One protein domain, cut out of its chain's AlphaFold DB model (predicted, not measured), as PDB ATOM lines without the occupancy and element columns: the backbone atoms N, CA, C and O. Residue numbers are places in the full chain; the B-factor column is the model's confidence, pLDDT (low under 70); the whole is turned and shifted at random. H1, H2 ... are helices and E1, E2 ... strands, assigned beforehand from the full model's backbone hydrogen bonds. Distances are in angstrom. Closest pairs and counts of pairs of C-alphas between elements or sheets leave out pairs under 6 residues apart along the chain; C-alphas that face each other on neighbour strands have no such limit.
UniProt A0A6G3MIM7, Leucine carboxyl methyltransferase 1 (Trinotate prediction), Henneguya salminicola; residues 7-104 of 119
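What this domain is: This is residues 7 to 104 of the 119 residues of the protein "Leucine carboxyl methyltransferase 1 (Trinotate prediction)" of Henneguya salminicola (UniProt A0A6G3MIM7). A ribbon of two antiparallel strands, E1 and E2, has the helix H2 packed on it, and at one end of the ribbon H3 and H4 meet about at right angles. H1 lies off by itself, close to H4 at Phe 7, and a long loop of residues 59 to 83 joins H3 to H4. The printed part has 98 residues, with four named helices and two named strands in the order H1 H2 E1 H3 H4 E2, of mixed class. It is loose, with a radius of gyration of the C-alphas of 17.1 A, and flat, spanning 48 by 43 by 17 A.

How they stand to each other: H1, residues 7 to 17, is close to but not clearly touching H4, residues 84 to 92; their closest C-alphas, of Phe 7 and Asp 89, are 7.2 A apart. H2, residues 31 to 40, comes closest to E1, residues 45 to 50, at the C-alphas of Glu 35 and Ser 46, 5.2 A apart. E1 and E2, residues 95 to 100, are antiparallel at 168 degrees; N 47 and O 98 are 2.9 A apart and N 98 and O 47 2.8 A, within hydrogen-bond range. H3, residues 51 to 58, touches H4, about perpendicular at 81 degrees, closest at the C-alphas of Leu 52 and Leu 91, 4.7 A. H2 is apart from H3 and H4. In H1, H2, H3 and H4 every O i to N i+4 pair is within hydrogen-bond range.

Where its parts are: H1 begins at C-alpha 7 (28.603, 82.519, 32.087) and is 15.4 A long. H2 is 14.6 A, E1 17.5 A, H3 10.1 A and H4 12.3 A long. E2, 16.5 A, ends at C-alpha 100 (27.753, 113.024, 38.560).

The domain as a whole: The C-alphas farthest apart, of Gly 42 and Phe 69, are 48.5 A apart. The printed part has no cut. The links H1 to H2 and H3 to H4 are long. Residues 14 to 19, of which 14 to 17 belong to H1, and residues 77 to 85 stand free. Residues 25 to 28 and 59 to 80 have pLDDT under 70.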
ATOM      1  N   PHE A   7      27.292  81.955  31.799       86.00
ATOM      2  CA  PHE A   7      28.603  82.519  32.087       86.00
ATOM      3  C   PHE A   7      28.653  83.071  33.515       86.00
ATOM      4  O   PHE A   7      29.503  82.663  34.306       86.00
ATOM      5  N   GLY A   8      27.673  83.888  33.905       85.38
ATOM      6  CA  GLY A   8      27.552  84.448  35.250       85.38
ATOM      7  C   GLY A   8      27.455  83.388  36.355       85.38
ATOM      8  O   GLY A   8      28.041  83.545  37.434       85.38
ATOM      9  N   LYS A   9      26.791  82.257  36.080       87.75
ATOM     10  CA  LYS A   9      26.749  81.100  36.992       87.75
ATOM     11  C   LYS A   9      28.114  80.438  37.158       87.75
ATOM     12  O   LYS A   9      28.497  80.139  38.290       87.75
ATOM     13  N   VAL A  10      28.844  80.224  36.061       89.12
ATOM     14  CA  VAL A  10      30.207  79.666  36.094       89.12
ATOM     15  C   VAL A  10      31.151  80.617  36.828       89.12
ATOM     16  O   VAL A  10      31.830  80.193  37.756       89.12
ATOM     17  N   MET A  11      31.117  81.913  36.514       86.44
ATOM     18  CA  MET A  11      31.904  82.946  37.193       86.44
ATOM     19  C   MET A  11      31.656  82.948  38.708       86.44
ATOM     20  O   MET A  11      32.593  82.923  39.504       86.44
ATOM     21  N   THR A  12      30.387  82.918  39.123       86.88
ATOM     22  CA  THR A  12      30.016  82.877  40.544       86.88
ATOM     23  C   THR A  12      30.517  81.606  41.226       86.88
ATOM     24  O   THR A  12      30.955  81.660  42.374       86.88
ATOM     25  N   LYS A  13      30.434  80.458  40.545       88.81
ATOM     26  CA  LYS A  13      30.934  79.183  41.062       88.81
ATOM     27  C   LYS A  13      32.452  79.231  41.260       88.81
ATOM     28  O   LYS A  13      32.912  78.913  42.351       88.81
ATOM     29  N   ASN A  14      33.194  79.706  40.262       89.38
ATOM     30  CA  ASN A  14      34.655  79.807  40.314       89.38
ATOM     31  C   ASN A  14      35.120  80.726  41.455       89.38
ATOM     32  O   ASN A  14      36.051  80.398  42.184       89.38
ATOM     33  N   LEU A  15      34.441  81.860  41.661       87.88
ATOM     34  CA  LEU A  15      34.746  82.761  42.775       87.88
ATOM     35  C   LEU A  15      34.497  82.099  44.135       87.88
ATOM     36  O   LEU A  15      35.335  82.212  45.028       87.88
ATOM     37  N   LYS A  16      33.395  81.349  44.273       88.81
ATOM     38  CA  LYS A  16      33.087  80.607  45.504       88.81
ATOM     39  C   LYS A  16      34.120  79.530  45.820       88.81
ATOM     40  O   LYS A  16      34.467  79.370  46.984       88.81
ATOM     41  N   GLU A  17      34.625  78.820  44.812       92.31
ATOM     42  CA  GLU A  17      35.697  77.825  44.984       92.31
ATOM     43  C   GLU A  17      37.003  78.460  45.499       92.31
ATOM     44  O   GLU A  17      37.767  77.812  46.208       92.31
ATOM     45  N   MET A  18      37.214  79.750  45.226       91.00
ATOM     46  CA  MET A  18      38.319  80.551  45.765       91.00
ATOM     47  C   MET A  18      37.988  81.258  47.096       91.00
ATOM     48  O   MET A  18      38.755  82.110  47.536       91.00
ATOM     49  N   ASN A  19      36.872  80.917  47.752       87.31
ATOM     50  CA  ASN A  19      36.354  81.561  48.971       87.31
ATOM     51  C   ASN A  19      35.965  83.045  48.817       87.31
ATOM     52  O   ASN A  19      35.905  83.774  49.806       87.31
ATOM     53  N   TYR A  20      35.651  83.494  47.598       87.75
ATOM     54  CA  TYR A  20      35.108  84.828  47.348       87.75
ATOM     55  C   TYR A  20      33.604  84.772  47.073       87.75
ATOM     56  O   TYR A  20      33.118  83.974  46.269       87.75
ATOM     57  N   GLU A  21      32.849  85.671  47.706       81.44
ATOM     58  CA  GLU A  21      31.415  85.816  47.477       81.44
ATOM     59  C   GLU A  21      31.063  87.207  46.947       81.44
ATOM     60  O   GLU A  21      31.444  88.234  47.506       81.44
ATOM     61  N   ILE A  22      30.284  87.240  45.863       78.94
ATOM     62  CA  ILE A  22      29.683  88.475  45.359       78.94
ATOM     63  C   ILE A  22      28.431  88.759  46.195       78.94
ATOM     64  O   ILE A  22      27.376  88.169  45.956       78.94
ATOM     65  N   LEU A  23      28.551  89.671  47.159       76.31
ATOM     66  CA  LEU A  23      27.453  90.098  48.039       76.31
ATOM     67  C   LEU A  23      26.428  90.994  47.320       76.31
ATOM     68  O   LEU A  23      25.262  91.040  47.693       76.31
ATOM     69  N   ALA A  24      26.845  91.683  46.256       70.94
ATOM     70  CA  ALA A  24      26.041  92.683  45.550       70.94
ATOM     71  C   ALA A  24      25.355  92.150  44.273       70.94
ATOM     72  O   ALA A  24      25.090  92.916  43.350       70.94
ATOM     73  N   LYS A  25      25.045  90.850  44.184       69.56
ATOM     74  CA  LYS A  25      24.477  90.246  42.957       69.56
ATOM     75  C   LYS A  25      23.204  90.930  42.462       69.56
ATOM     76  O   LYS A  25      23.068  91.166  41.268       69.56
ATOM     77  N   GLU A  26      22.305  91.278  43.377       67.44
ATOM     78  CA  GLU A  26      21.039  91.946  43.041       67.44
ATOM     79  C   GLU A  26      21.250  93.391  42.582       67.44
ATOM     80  O   GLU A  26      20.506  93.911  41.758       67.44
ATOM     81  N   THR A  27      22.313  94.025  43.078       64.81
ATOM     82  CA  THR A  27      22.698  95.387  42.698       64.81
ATOM     83  C   THR A  27      23.265  95.452  41.287       64.81
ATOM     84  O   THR A  27      23.129  96.471  40.619       64.81
ATOM     85  N   CYS A  28      23.890  94.361  40.849       66.19
ATOM     86  CA  CYS A  28      24.605  94.300  39.587       66.19
ATOM     87  C   CYS A  28      23.811  93.610  38.469       66.19
ATOM     88  O   CYS A  28      24.387  93.175  37.473       66.19
ATOM     89  N   ALA A  29      22.488  93.495  38.605       73.12
ATOM     90  CA  ALA A  29      21.655  92.752  37.661       73.12
ATOM     91  C   ALA A  29      21.613  93.394  36.255       73.12
ATOM     92  O   ALA A  29      21.563  92.714  35.229       73.12
ATOM     93  N   SER A  30      21.680  94.720  36.164       80.88
ATOM     94  CA  SER A  30      21.552  95.471  34.910       80.88
ATOM     95  C   SER A  30      22.337  96.782  34.956       80.88
ATOM     96  O   SER A  30      22.667  97.283  36.022       80.88
ATOM     97  N   LEU A  31      22.613  97.378  33.795       83.44
ATOM     98  CA  LEU A  31      23.190  98.730  33.752       83.44
ATOM     99  C   LEU A  31      22.256  99.748  34.431       83.44
ATOM    100  O   LEU A  31      22.706 100.601  35.187       83.44
ATOM    101  N   SER A  32      20.941  99.578  34.268       83.31
ATOM    102  CA  SER A  32      19.936 100.432  34.906       83.31
ATOM    103  C   SER A  32      19.933 100.344  36.433       83.31
ATOM    104  O   SER A  32      19.725 101.354  37.093       83.31
ATOM    105  N   THR A  33      20.191  99.171  37.022       83.56
ATOM    106  CA  THR A  33      20.270  99.039  38.490       83.56
ATOM    107  C   THR A  33      21.497  99.752  39.050       83.56
ATOM    108  O   THR A  33      21.409 100.345  40.123       83.56
ATOM    109  N   HIS A  34      22.603  99.789  38.299       81.94
ATOM    110  CA  HIS A  34      23.759 100.616  38.647       81.94
ATOM    111  C   HIS A  34      23.425 102.107  38.614       81.94
ATOM    112  O   HIS A  34      23.726 102.814  39.570       81.94
ATOM    113  N   GLU A  35      22.775 102.578  37.550       86.19
ATOM    114  CA  GLU A  35      22.375 103.982  37.408       86.19
ATOM    115  C   GLU A  35      21.410 104.424  38.514       86.19
ATOM    116  O   GLU A  35      21.667 105.406  39.210       86.19
ATOM    117  N   ILE A  36      20.350 103.645  38.757       87.25
ATOM    118  CA  ILE A  36      19.344 103.939  39.787       87.25
ATOM    119  C   ILE A  36      19.998 104.122  41.159       87.25
ATOM    120  O   ILE A  36      19.659 105.067  41.865       87.25
ATOM    121  N   LYS A  37      20.993 103.302  41.514       86.38
ATOM    122  CA  LYS A  37      21.683 103.439  42.802       86.38
ATOM    123  C   LYS A  37      22.426 104.755  42.975       86.38
ATOM    124  O   LYS A  37      22.475 105.270  44.093       86.38
ATOM    125  N   TYR A  38      23.005 105.308  41.913       89.06
ATOM    126  CA  TYR A  38      23.602 106.640  41.988       89.06
ATOM    127  C   TYR A  38      22.516 107.691  42.234       89.06
ATOM    128  O   TYR A  38      22.669 108.529  43.120       89.06
ATOM    129  N   ILE A  39      21.386 107.610  41.533       88.81
ATOM    130  CA  ILE A  39      20.278 108.550  41.741       88.81
ATOM    131  C   ILE A  39      19.729 108.456  43.174       88.81
ATOM    132  O   ILE A  39      19.588 109.475  43.849       88.81
ATOM    133  N   GLU A  40      19.515 107.243  43.689       89.56
ATOM    134  CA  GLU A  40      19.080 106.998  45.074       89.56
ATOM    135  C   GLU A  40      20.095 107.498  46.113       89.56
ATOM    136  O   GLU A  40      19.716 107.943  47.195       89.56
ATOM    137  N   SER A  41      21.386 107.484  45.773       89.31
ATOM    138  CA  SER A  41      22.467 107.984  46.632       89.31
ATOM    139  C   SER A  41      22.662 109.508  46.549       89.31
ATOM    140  O   SER A  41      23.609 110.036  47.128       89.31
ATOM    141  N   GLY A  42      21.789 110.232  45.837       90.12
ATOM    142  CA  GLY A  42      21.788 111.698  45.778       90.12
ATOM    143  C   GLY A  42      22.647 112.314  44.667       90.12
ATOM    144  O   GLY A  42      22.935 113.519  44.712       90.12
ATOM    145  N   TRP A  43      23.056 111.517  43.676       90.81
ATOM    146  CA  TRP A  43      23.660 112.019  42.441       90.81
ATOM    147  C   TRP A  43      22.576 112.576  41.509       90.81
ATOM    148  O   TRP A  43      21.435 112.122  41.526       90.81
ATOM    149  N   THR A  44      22.908 113.589  40.705       89.56
ATOM    150  CA  THR A  44      21.920 114.237  39.821       89.56
ATOM    151  C   THR A  44      21.627 113.385  38.597       89.56
ATOM    152  O   THR A  44      20.485 113.317  38.152       89.56
ATOM    153  N   LYS A  45      22.668 112.757  38.050       87.88
ATOM    154  CA  LYS A  45      22.604 111.880  36.887       87.88
ATOM    155  C   LYS A  45      23.656 110.782  37.006       87.88
ATOM    156  O   LYS A  45      24.583 110.869  37.816       87.88
ATOM    157  N   SER A  46      23.502 109.753  36.187       89.44
ATOM    158  CA  SER A  46      24.404 108.609  36.133       89.44
ATOM    159  C   SER A  46      24.441 108.008  34.739       89.44
ATOM    160  O   SER A  46      23.441 108.059  34.030       89.44
ATOM    161  N   ILE A  47      25.575 107.416  34.379       87.50
ATOM    162  CA  ILE A  47      25.772 106.665  33.137       87.50
ATOM    163  C   ILE A  47      26.380 105.315  33.502       87.50
ATOM    164  O   ILE A  47      27.320 105.266  34.296       87.50
ATOM    165  N   ALA A  48      25.888 104.233  32.910       88.06
ATOM    166  CA  ALA A  48      26.510 102.919  32.969       88.06
ATOM    167  C   ALA A  48      26.650 102.318  31.565       88.06
ATOM    168  O   ALA A  48      25.719 102.333  30.763       88.06
ATOM    169  N   MET A  49      27.816 101.746  31.272       85.81
ATOM    170  CA  MET A  49      28.107 101.122  29.983       85.81
ATOM    171  C   MET A  49      28.815  99.783  30.187       85.81
ATOM    172  O   MET A  49      29.648  99.645  31.086       85.81
ATOM    173  N   SER A  50      28.475  98.779  29.370       85.56
ATOM    174  CA  SER A  50      29.172  97.493  29.423       85.56
ATOM    175  C   SER A  50      30.620  97.654  28.963       85.56
ATOM    176  O   SER A  50      30.927  98.493  28.114       85.56
ATOM    177  N   MET A  51      31.525  96.835  29.495       84.44
ATOM    178  CA  MET A  51      32.910  96.846  29.027       84.44
ATOM    179  C   MET A  51      33.009  96.433  27.561       84.44
ATOM    180  O   MET A  51      33.912  96.897  26.875       84.44
ATOM    181  N   LEU A  52      32.065  95.630  27.058       84.44
ATOM    182  CA  LEU A  52      31.981  95.290  25.640       84.44
ATOM    183  C   LEU A  52      31.644  96.516  24.785       84.44
ATOM    184  O   LEU A  52      32.277  96.729  23.757       84.44
ATOM    185  N   ASP A  53      30.695  97.350  25.210       82.50
ATOM    186  CA  ASP A  53      30.372  98.603  24.521       82.50
ATOM    187  C   ASP A  53      31.541  99.588  24.583       82.50
ATOM    188  O   ASP A  53      31.837 100.247  23.590       82.50
ATOM    189  N   ILE A  54      32.234  99.662  25.724       82.00
ATOM    190  CA  ILE A  54      33.403 100.532  25.889       82.00
ATOM    191  C   ILE A  54      34.538 100.072  24.985       82.00
ATOM    192  O   ILE A  54      35.086 100.867  24.220       82.00
ATOM    193  N   TYR A  55      34.839  98.775  25.030       78.00
ATOM    194  CA  TYR A  55      35.782  98.135  24.131       78.00
ATOM    195  C   TYR A  55      35.396  98.445  22.689       78.00
ATOM    196  O   TYR A  55      36.238  98.890  21.920       78.00
ATOM    197  N   ASN A  56      34.109  98.326  22.349       77.69
ATOM    198  CA  ASN A  56      33.632  98.494  20.989       77.69
ATOM    199  C   ASN A  56      33.541  99.938  20.476       77.69
ATOM    200  O   ASN A  56      33.567 100.145  19.258       77.69
ATOM    201  N   LYS A  57      33.441 100.931  21.359       74.81
ATOM    202  CA  LYS A  57      33.276 102.343  20.986       74.81
ATOM    203  C   LYS A  57      34.550 103.162  21.156       74.81
ATOM    204  O   LYS A  57      34.857 103.946  20.271       74.81
ATOM    205  N   PHE A  58      35.295 102.957  22.240       72.00
ATOM    206  CA  PHE A  58      36.374 103.869  22.643       72.00
ATOM    207  C   PHE A  58      37.784 103.350  22.376       72.00
ATOM    208  O   PHE A  58      38.731 104.121  22.448       72.00
ATOM    209  N   ILE A  59      37.961 102.064  22.073       68.12
ATOM    210  CA  ILE A  59      39.285 101.541  21.711       68.12
ATOM    211  C   ILE A  59      39.446 101.667  20.194       68.12
ATOM    212  O   ILE A  59      38.725 100.977  19.494       68.12
ATOM    213  N   PRO A  60      40.337 102.491  19.628       61.91
ATOM    214  CA  PRO A  60      40.478 102.631  18.178       61.91
ATOM    215  C   PRO A  60      40.507 101.291  17.416       61.91
ATOM    216  O   PRO A  60      41.138 100.341  17.891       61.91
ATOM    217  N   PRO A  61      39.902 101.182  16.215       56.69
ATOM    218  CA  PRO A  61      40.023  99.987  15.370       56.69
ATOM    219  C   PRO A  61      41.479  99.622  15.029       56.69
ATOM    220  O   PRO A  61      41.785  98.465  14.769       56.69
ATOM    221  N   SER A  62      42.403 100.589  15.075       48.69
ATOM    222  CA  SER A  62      43.849 100.351  14.960       48.69
ATOM    223  C   SER A  62      44.438  99.582  16.154       48.69
ATOM    224  O   SER A  62      45.442  98.892  15.999       48.69
ATOM    225  N   LEU A  63      43.800  99.652  17.327       52.34
ATOM    226  CA  LEU A  63      44.132  98.893  18.539       52.34
ATOM    227  C   LEU A  63      43.259  97.636  18.717       52.34
ATOM    228  O   LEU A  63      43.650  96.734  19.450       52.34
ATOM    229  N   ARG A  64      42.109  97.552  18.031       53.75
ATOM    230  CA  ARG A  64      41.186  96.404  17.996       53.75
ATOM    231  C   ARG A  64      41.266  95.683  16.656       53.75
ATOM    232  O   ARG A  64      40.610  96.064  15.689       53.75
ATOM    233  N   LYS A  65      42.032  94.601  16.564       53.84
ATOM    234  CA  LYS A  65      42.134  93.851  15.307       53.84
ATOM    235  C   LYS A  65      40.792  93.199  14.931       53.84
ATOM    236  O   LYS A  65      40.373  92.225  15.544       53.84
ATOM    237  N   ARG A  66      40.183  93.641  13.826       46.47
ATOM    238  CA  ARG A  66      39.312  92.805  12.978       46.47
ATOM    239  C   ARG A  66      40.003  92.640  11.626       46.47
ATOM    240  O   ARG A  66      39.721  93.373  10.696       46.47
ATOM    241  N   SER A  67      40.984  91.737  11.577       39.84
ATOM    242  CA  SER A  67      41.675  91.222  10.378       39.84
ATOM    243  C   SER A  67      41.953  92.205   9.225       39.84
ATOM    244  O   SER A  67      41.132  92.339   8.332       39.84
ATOM    245  N   VAL A  68      43.151  92.809   9.204       32.94
ATOM    246  CA  VAL A  68      44.147  92.864   8.100       32.94
ATOM    247  C   VAL A  68      45.271  93.810   8.567       32.94
ATOM    248  O   VAL A  68      45.040  94.938   8.981       32.94
ATOM    249  N   PHE A  69      46.495  93.287   8.594       28.48
ATOM    250  CA  PHE A  69      47.777  93.947   8.898       28.48
ATOM    251  C   PHE A  69      47.916  95.313   8.168       28.48
ATOM    252  O   PHE A  69      47.518  95.357   7.006       28.48
ATOM    253  N   PRO A  70      48.473  96.407   8.755       35.38
ATOM    254  CA  PRO A  70      49.740  96.415   9.489       35.38
ATOM    255  C   PRO A  70      49.807  97.466  10.630       35.38
ATOM    256  O   PRO A  70      50.451  98.483  10.444       35.38
ATOM    257  N   PHE A  71      49.180  97.278  11.801       33.75
ATOM    258  CA  PHE A  71      49.617  97.967  13.044       33.75
ATOM    259  C   PHE A  71      48.995  97.383  14.333       33.75
ATOM    260  O   PHE A  71      48.541  98.105  15.208       33.75
ATOM    261  N   THR A  72      48.993  96.060  14.520       45.50
ATOM    262  CA  THR A  72      48.925  95.527  15.901       45.50
ATOM    263  C   THR A  72      50.272  95.725  16.546       45.50
ATOM    264  O   THR A  72      51.149  94.970  16.154       45.50
ATOM    265  N   LEU A  73      50.445  96.610  17.527       44.28
ATOM    266  CA  LEU A  73      51.568  96.501  18.470       44.28
ATOM    267  C   LEU A  73      51.307  97.294  19.764       44.28
ATOM    268  O   LEU A  73      51.910  98.347  19.961       44.28
ATOM    269  N   ARG A  74      50.467  96.786  20.681       52.25
ATOM    270  CA  ARG A  74      50.788  96.954  22.115       52.25
ATOM    271  C   ARG A  74      50.087  96.002  23.074       52.25
ATOM    272  O   ARG A  74      50.751  95.596  24.012       52.25
ATOM    273  N   ILE A  75      48.819  95.640  22.870       53.88
ATOM    274  CA  ILE A  75      48.106  94.743  23.805       53.88
ATOM    275  C   ILE A  75      48.166  93.292  23.302       53.88
ATOM    276  O   ILE A  75      48.814  92.469  23.934       53.88
ATOM    277  N   ASP A  76      47.671  93.002  22.095       50.00
ATOM    278  CA  ASP A  76      47.722  91.644  21.500       50.00
ATOM    279  C   ASP A  76      49.137  91.164  21.126       50.00
ATOM    280  O   ASP A  76      49.363  89.995  20.826       50.00
ATOM    281  N   SER A  77      50.117  92.070  21.083       54.25
ATOM    282  CA  SER A  77      51.525  91.694  20.902       54.25
ATOM    283  C   SER A  77      52.167  91.168  22.188       54.25
ATOM    284  O   SER A  77      53.291  90.679  22.130       54.25
ATOM    285  N   LEU A  78      51.498  91.322  23.338       60.75
ATOM    286  CA  LEU A  78      51.959  90.799  24.626       60.75
ATOM    287  C   LEU A  78      51.486  89.358  24.839       60.75
ATOM    288  O   LEU A  78      52.229  88.569  25.416       60.75
ATOM    289  N   GLU A  79      50.292  89.011  24.352       60.72
ATOM    290  CA  GLU A  79      49.687  87.691  24.529       60.72
ATOM    291  C   GLU A  79      48.746  87.371  23.357       60.72
ATOM    292  O   GLU A  79      47.945  88.207  22.940       60.72
ATOM    293  N   PHE A  80      48.863  86.163  22.800       64.75
ATOM    294  CA  PHE A  80      47.984  85.710  21.725       64.75
ATOM    295  C   PHE A  80      46.659  85.232  22.317       64.75
ATOM    296  O   PHE A  80      46.629  84.224  23.017       64.75
ATOM    297  N   LEU A  81      45.579  85.945  22.007       72.19
ATOM    298  CA  LEU A  81      44.228  85.580  22.412       72.19
ATOM    299  C   LEU A  81      43.482  84.945  21.232       72.19
ATOM    300  O   LEU A  81      43.111  85.630  20.278       72.19
ATOM    301  N   ASP A  82      43.273  83.634  21.285       73.81
ATOM    302  CA  ASP A  82      42.553  82.857  20.272       73.81
ATOM    303  C   ASP A  82      41.039  82.778  20.526       73.81
ATOM    304  O   ASP A  82      40.253  82.649  19.585       73.81
ATOM    305  N   GLU A  83      40.606  82.931  21.778       76.56
ATOM    306  CA  GLU A  83      39.202  82.840  22.185       76.56
ATOM    307  C   GLU A  83      38.509  84.211  22.305       76.56
ATOM    308  O   GLU A  83      38.103  84.647  23.383       76.56
ATOM    309  N   LEU A  84      38.297  84.894  21.174       74.38
ATOM    310  CA  LEU A  84      37.597  86.194  21.153       74.38
ATOM    311  C   LEU A  84      36.177  86.132  21.742       74.38
ATOM    312  O   LEU A  84      35.757  87.062  22.424       74.38
ATOM    313  N   ASN A  85      35.462  85.023  21.539       76.69
ATOM    314  CA  ASN A  85      34.117  84.841  22.093       76.69
ATOM    315  C   ASN A  85      34.129  84.808  23.631       76.69
ATOM    316  O   ASN A  85      33.211  85.323  24.260       76.69
ATOM    317  N   LEU A  86      35.182  84.246  24.243       79.94
ATOM    318  CA  LEU A  86      35.319  84.223  25.699       79.94
ATOM    319  C   LEU A  86      35.559  85.633  26.246       79.94
ATOM    320  O   LEU A  86      35.027  85.991  27.297       79.94
ATOM    321  N   LEU A  87      36.336  86.443  25.524       82.00
ATOM    322  CA  LEU A  87      36.541  87.843  25.875       82.00
ATOM    323  C   LEU A  87      35.247  88.651  25.742       82.00
ATOM    324  O   LEU A  87      34.944  89.443  26.628       82.00
ATOM    325  N   GLU A  88      34.466  88.455  24.681       83.19
ATOM    326  CA  GLU A  88      33.164  89.118  24.526       83.19
ATOM    327  C   GLU A  88      32.196  88.737  25.656       83.19
ATOM    328  O   GLU A  88      31.588  89.618  26.279       83.19
ATOM    329  N   ASP A  89      32.121  87.445  25.988       83.38
ATOM    330  CA  ASP A  89      31.338  86.948  27.119       83.38
ATOM    331  C   ASP A  89      31.815  87.585  28.429       83.38
ATOM    332  O   ASP A  89      30.999  88.099  29.194       83.38
ATOM    333  N   LEU A  90      33.126  87.664  28.662       85.94
ATOM    334  CA  LEU A  90      33.686  88.323  29.838       85.94
ATOM    335  C   LEU A  90      33.313  89.810  29.880       85.94
ATOM    336  O   LEU A  90      32.742  90.271  30.864       85.94
ATOM    337  N   LEU A  91      33.587  90.573  28.822       86.31
ATOM    338  CA  LEU A  91      33.376  92.023  28.790       86.31
ATOM    339  C   LEU A  91      31.890  92.415  28.852       86.31
ATOM    340  O   LEU A  91      31.559  93.489  29.356       86.31
ATOM    341  N   SER A  92      30.972  91.558  28.404       85.56
ATOM    342  CA  SER A  92      29.526  91.791  28.560       85.56
ATOM    343  C   SER A  92      29.038  91.661  30.015       85.56
ATOM    344  O   SER A  92      27.983  92.191  30.384       85.56
ATOM    345  N   HIS A  93      29.827  91.001  30.870       86.94
ATOM    346  CA  HIS A  93      29.530  90.765  32.283       86.94
ATOM    347  C   HIS A  93      30.126  91.799  33.239       86.94
ATOM    348  O   HIS A  93      29.833  91.745  34.433       86.94
ATOM    349  N   TYR A  94      30.894  92.760  32.724       86.00
ATOM    350  CA  TYR A  94      31.401  93.897  33.486       86.00
ATOM    351  C   TYR A  94      30.844  95.203  32.931       86.00
ATOM    352  O   TYR A  94      30.562  95.333  31.739       86.00
ATOM    353  N   CYS A  95      30.710  96.198  33.800       87.31
ATOM    354  CA  CYS A  95      30.357  97.549  33.405       87.31
ATOM    355  C   CYS A  95      31.231  98.576  34.110       87.31
ATOM    356  O   CYS A  95      31.700  98.346  35.226       87.31
ATOM    357  N   ILE A  96      31.356  99.741  33.489       86.44
ATOM    358  CA  ILE A  96      31.808 100.958  34.154       86.44
ATOM    359  C   ILE A  96      30.590 101.859  34.318       86.44
ATOM    360  O   ILE A  96      29.811 102.046  33.382       86.44
ATOM    361  N   SER A  97      30.423 102.402  35.521       88.31
ATOM    362  CA  SER A  97      29.351 103.335  35.851       88.31
ATOM    363  C   SER A  97      29.904 104.580  36.535       88.31
ATOM    364  O   SER A  97      30.806 104.481  37.366       88.31
ATOM    365  N   LEU A  98      29.342 105.738  36.203       88.31
ATOM    366  CA  LEU A  98      29.730 107.046  36.715       88.31
ATOM    367  C   LEU A  98      28.483 107.813  37.161       88.31
ATOM    368  O   LEU A  98      27.576 108.038  36.363       88.31
ATOM    369  N   GLY A  99      28.454 108.239  38.423       89.94
ATOM    370  CA  GLY A  99      27.499 109.224  38.929       89.94
ATOM    371  C   GLY A  99      28.107 110.621  38.899       89.94
ATOM    372  O   GLY A  99      29.298 110.782  39.161       89.94
ATOM    373  N   TYR A 100      27.301 111.635  38.591       88.88
ATOM    374  CA  TYR A 100      27.753 113.024  38.560       88.88
ATOM    375  C   TYR A 100      26.680 114.001  39.040       88.88
ATOM    376  O   TYR A 100      25.479 113.718  39.063       88.88
ATOM    377  N   LYS A 101      27.147 115.164  39.497       91.88
ATOM    378  CA  LYS A 101      26.333 116.219  40.096       91.88
ATOM    379  C   LYS A 101      26.814 117.570  39.589       91.88
ATOM    380  O   LYS A 101      28.016 117.792  39.527       91.88
ATOM    381  N   ASN A 102      25.875 118.463  39.283       86.75
ATOM    382  CA  ASN A 102      26.145 119.833  38.821       86.75
ATOM    383  C   ASN A 102      26.964 119.938  37.517       86.75
ATOM    384  O   ASN A 102      27.632 120.945  37.310       86.75
ATOM    385  N   ILE A 103      26.916 118.922  36.653       86.31
ATOM    386  CA  ILE A 103      27.558 118.925  35.331       86.31
ATOM    387  C   ILE A 103      26.495 118.545  34.293       86.31
ATOM    388  O   ILE A 103      25.630 117.709  34.578       86.31
ATOM    389  N   SER A 104      26.520 119.186  33.125       82.88
ATOM    390  CA  SER A 104      25.608 118.896  32.015       82.88
ATOM    391  C   SER A 104      26.018 117.643  31.228       82.88
ATOM    392  O   SER A 104      27.179 117.237  31.213       82.88
TER     393      SER A 104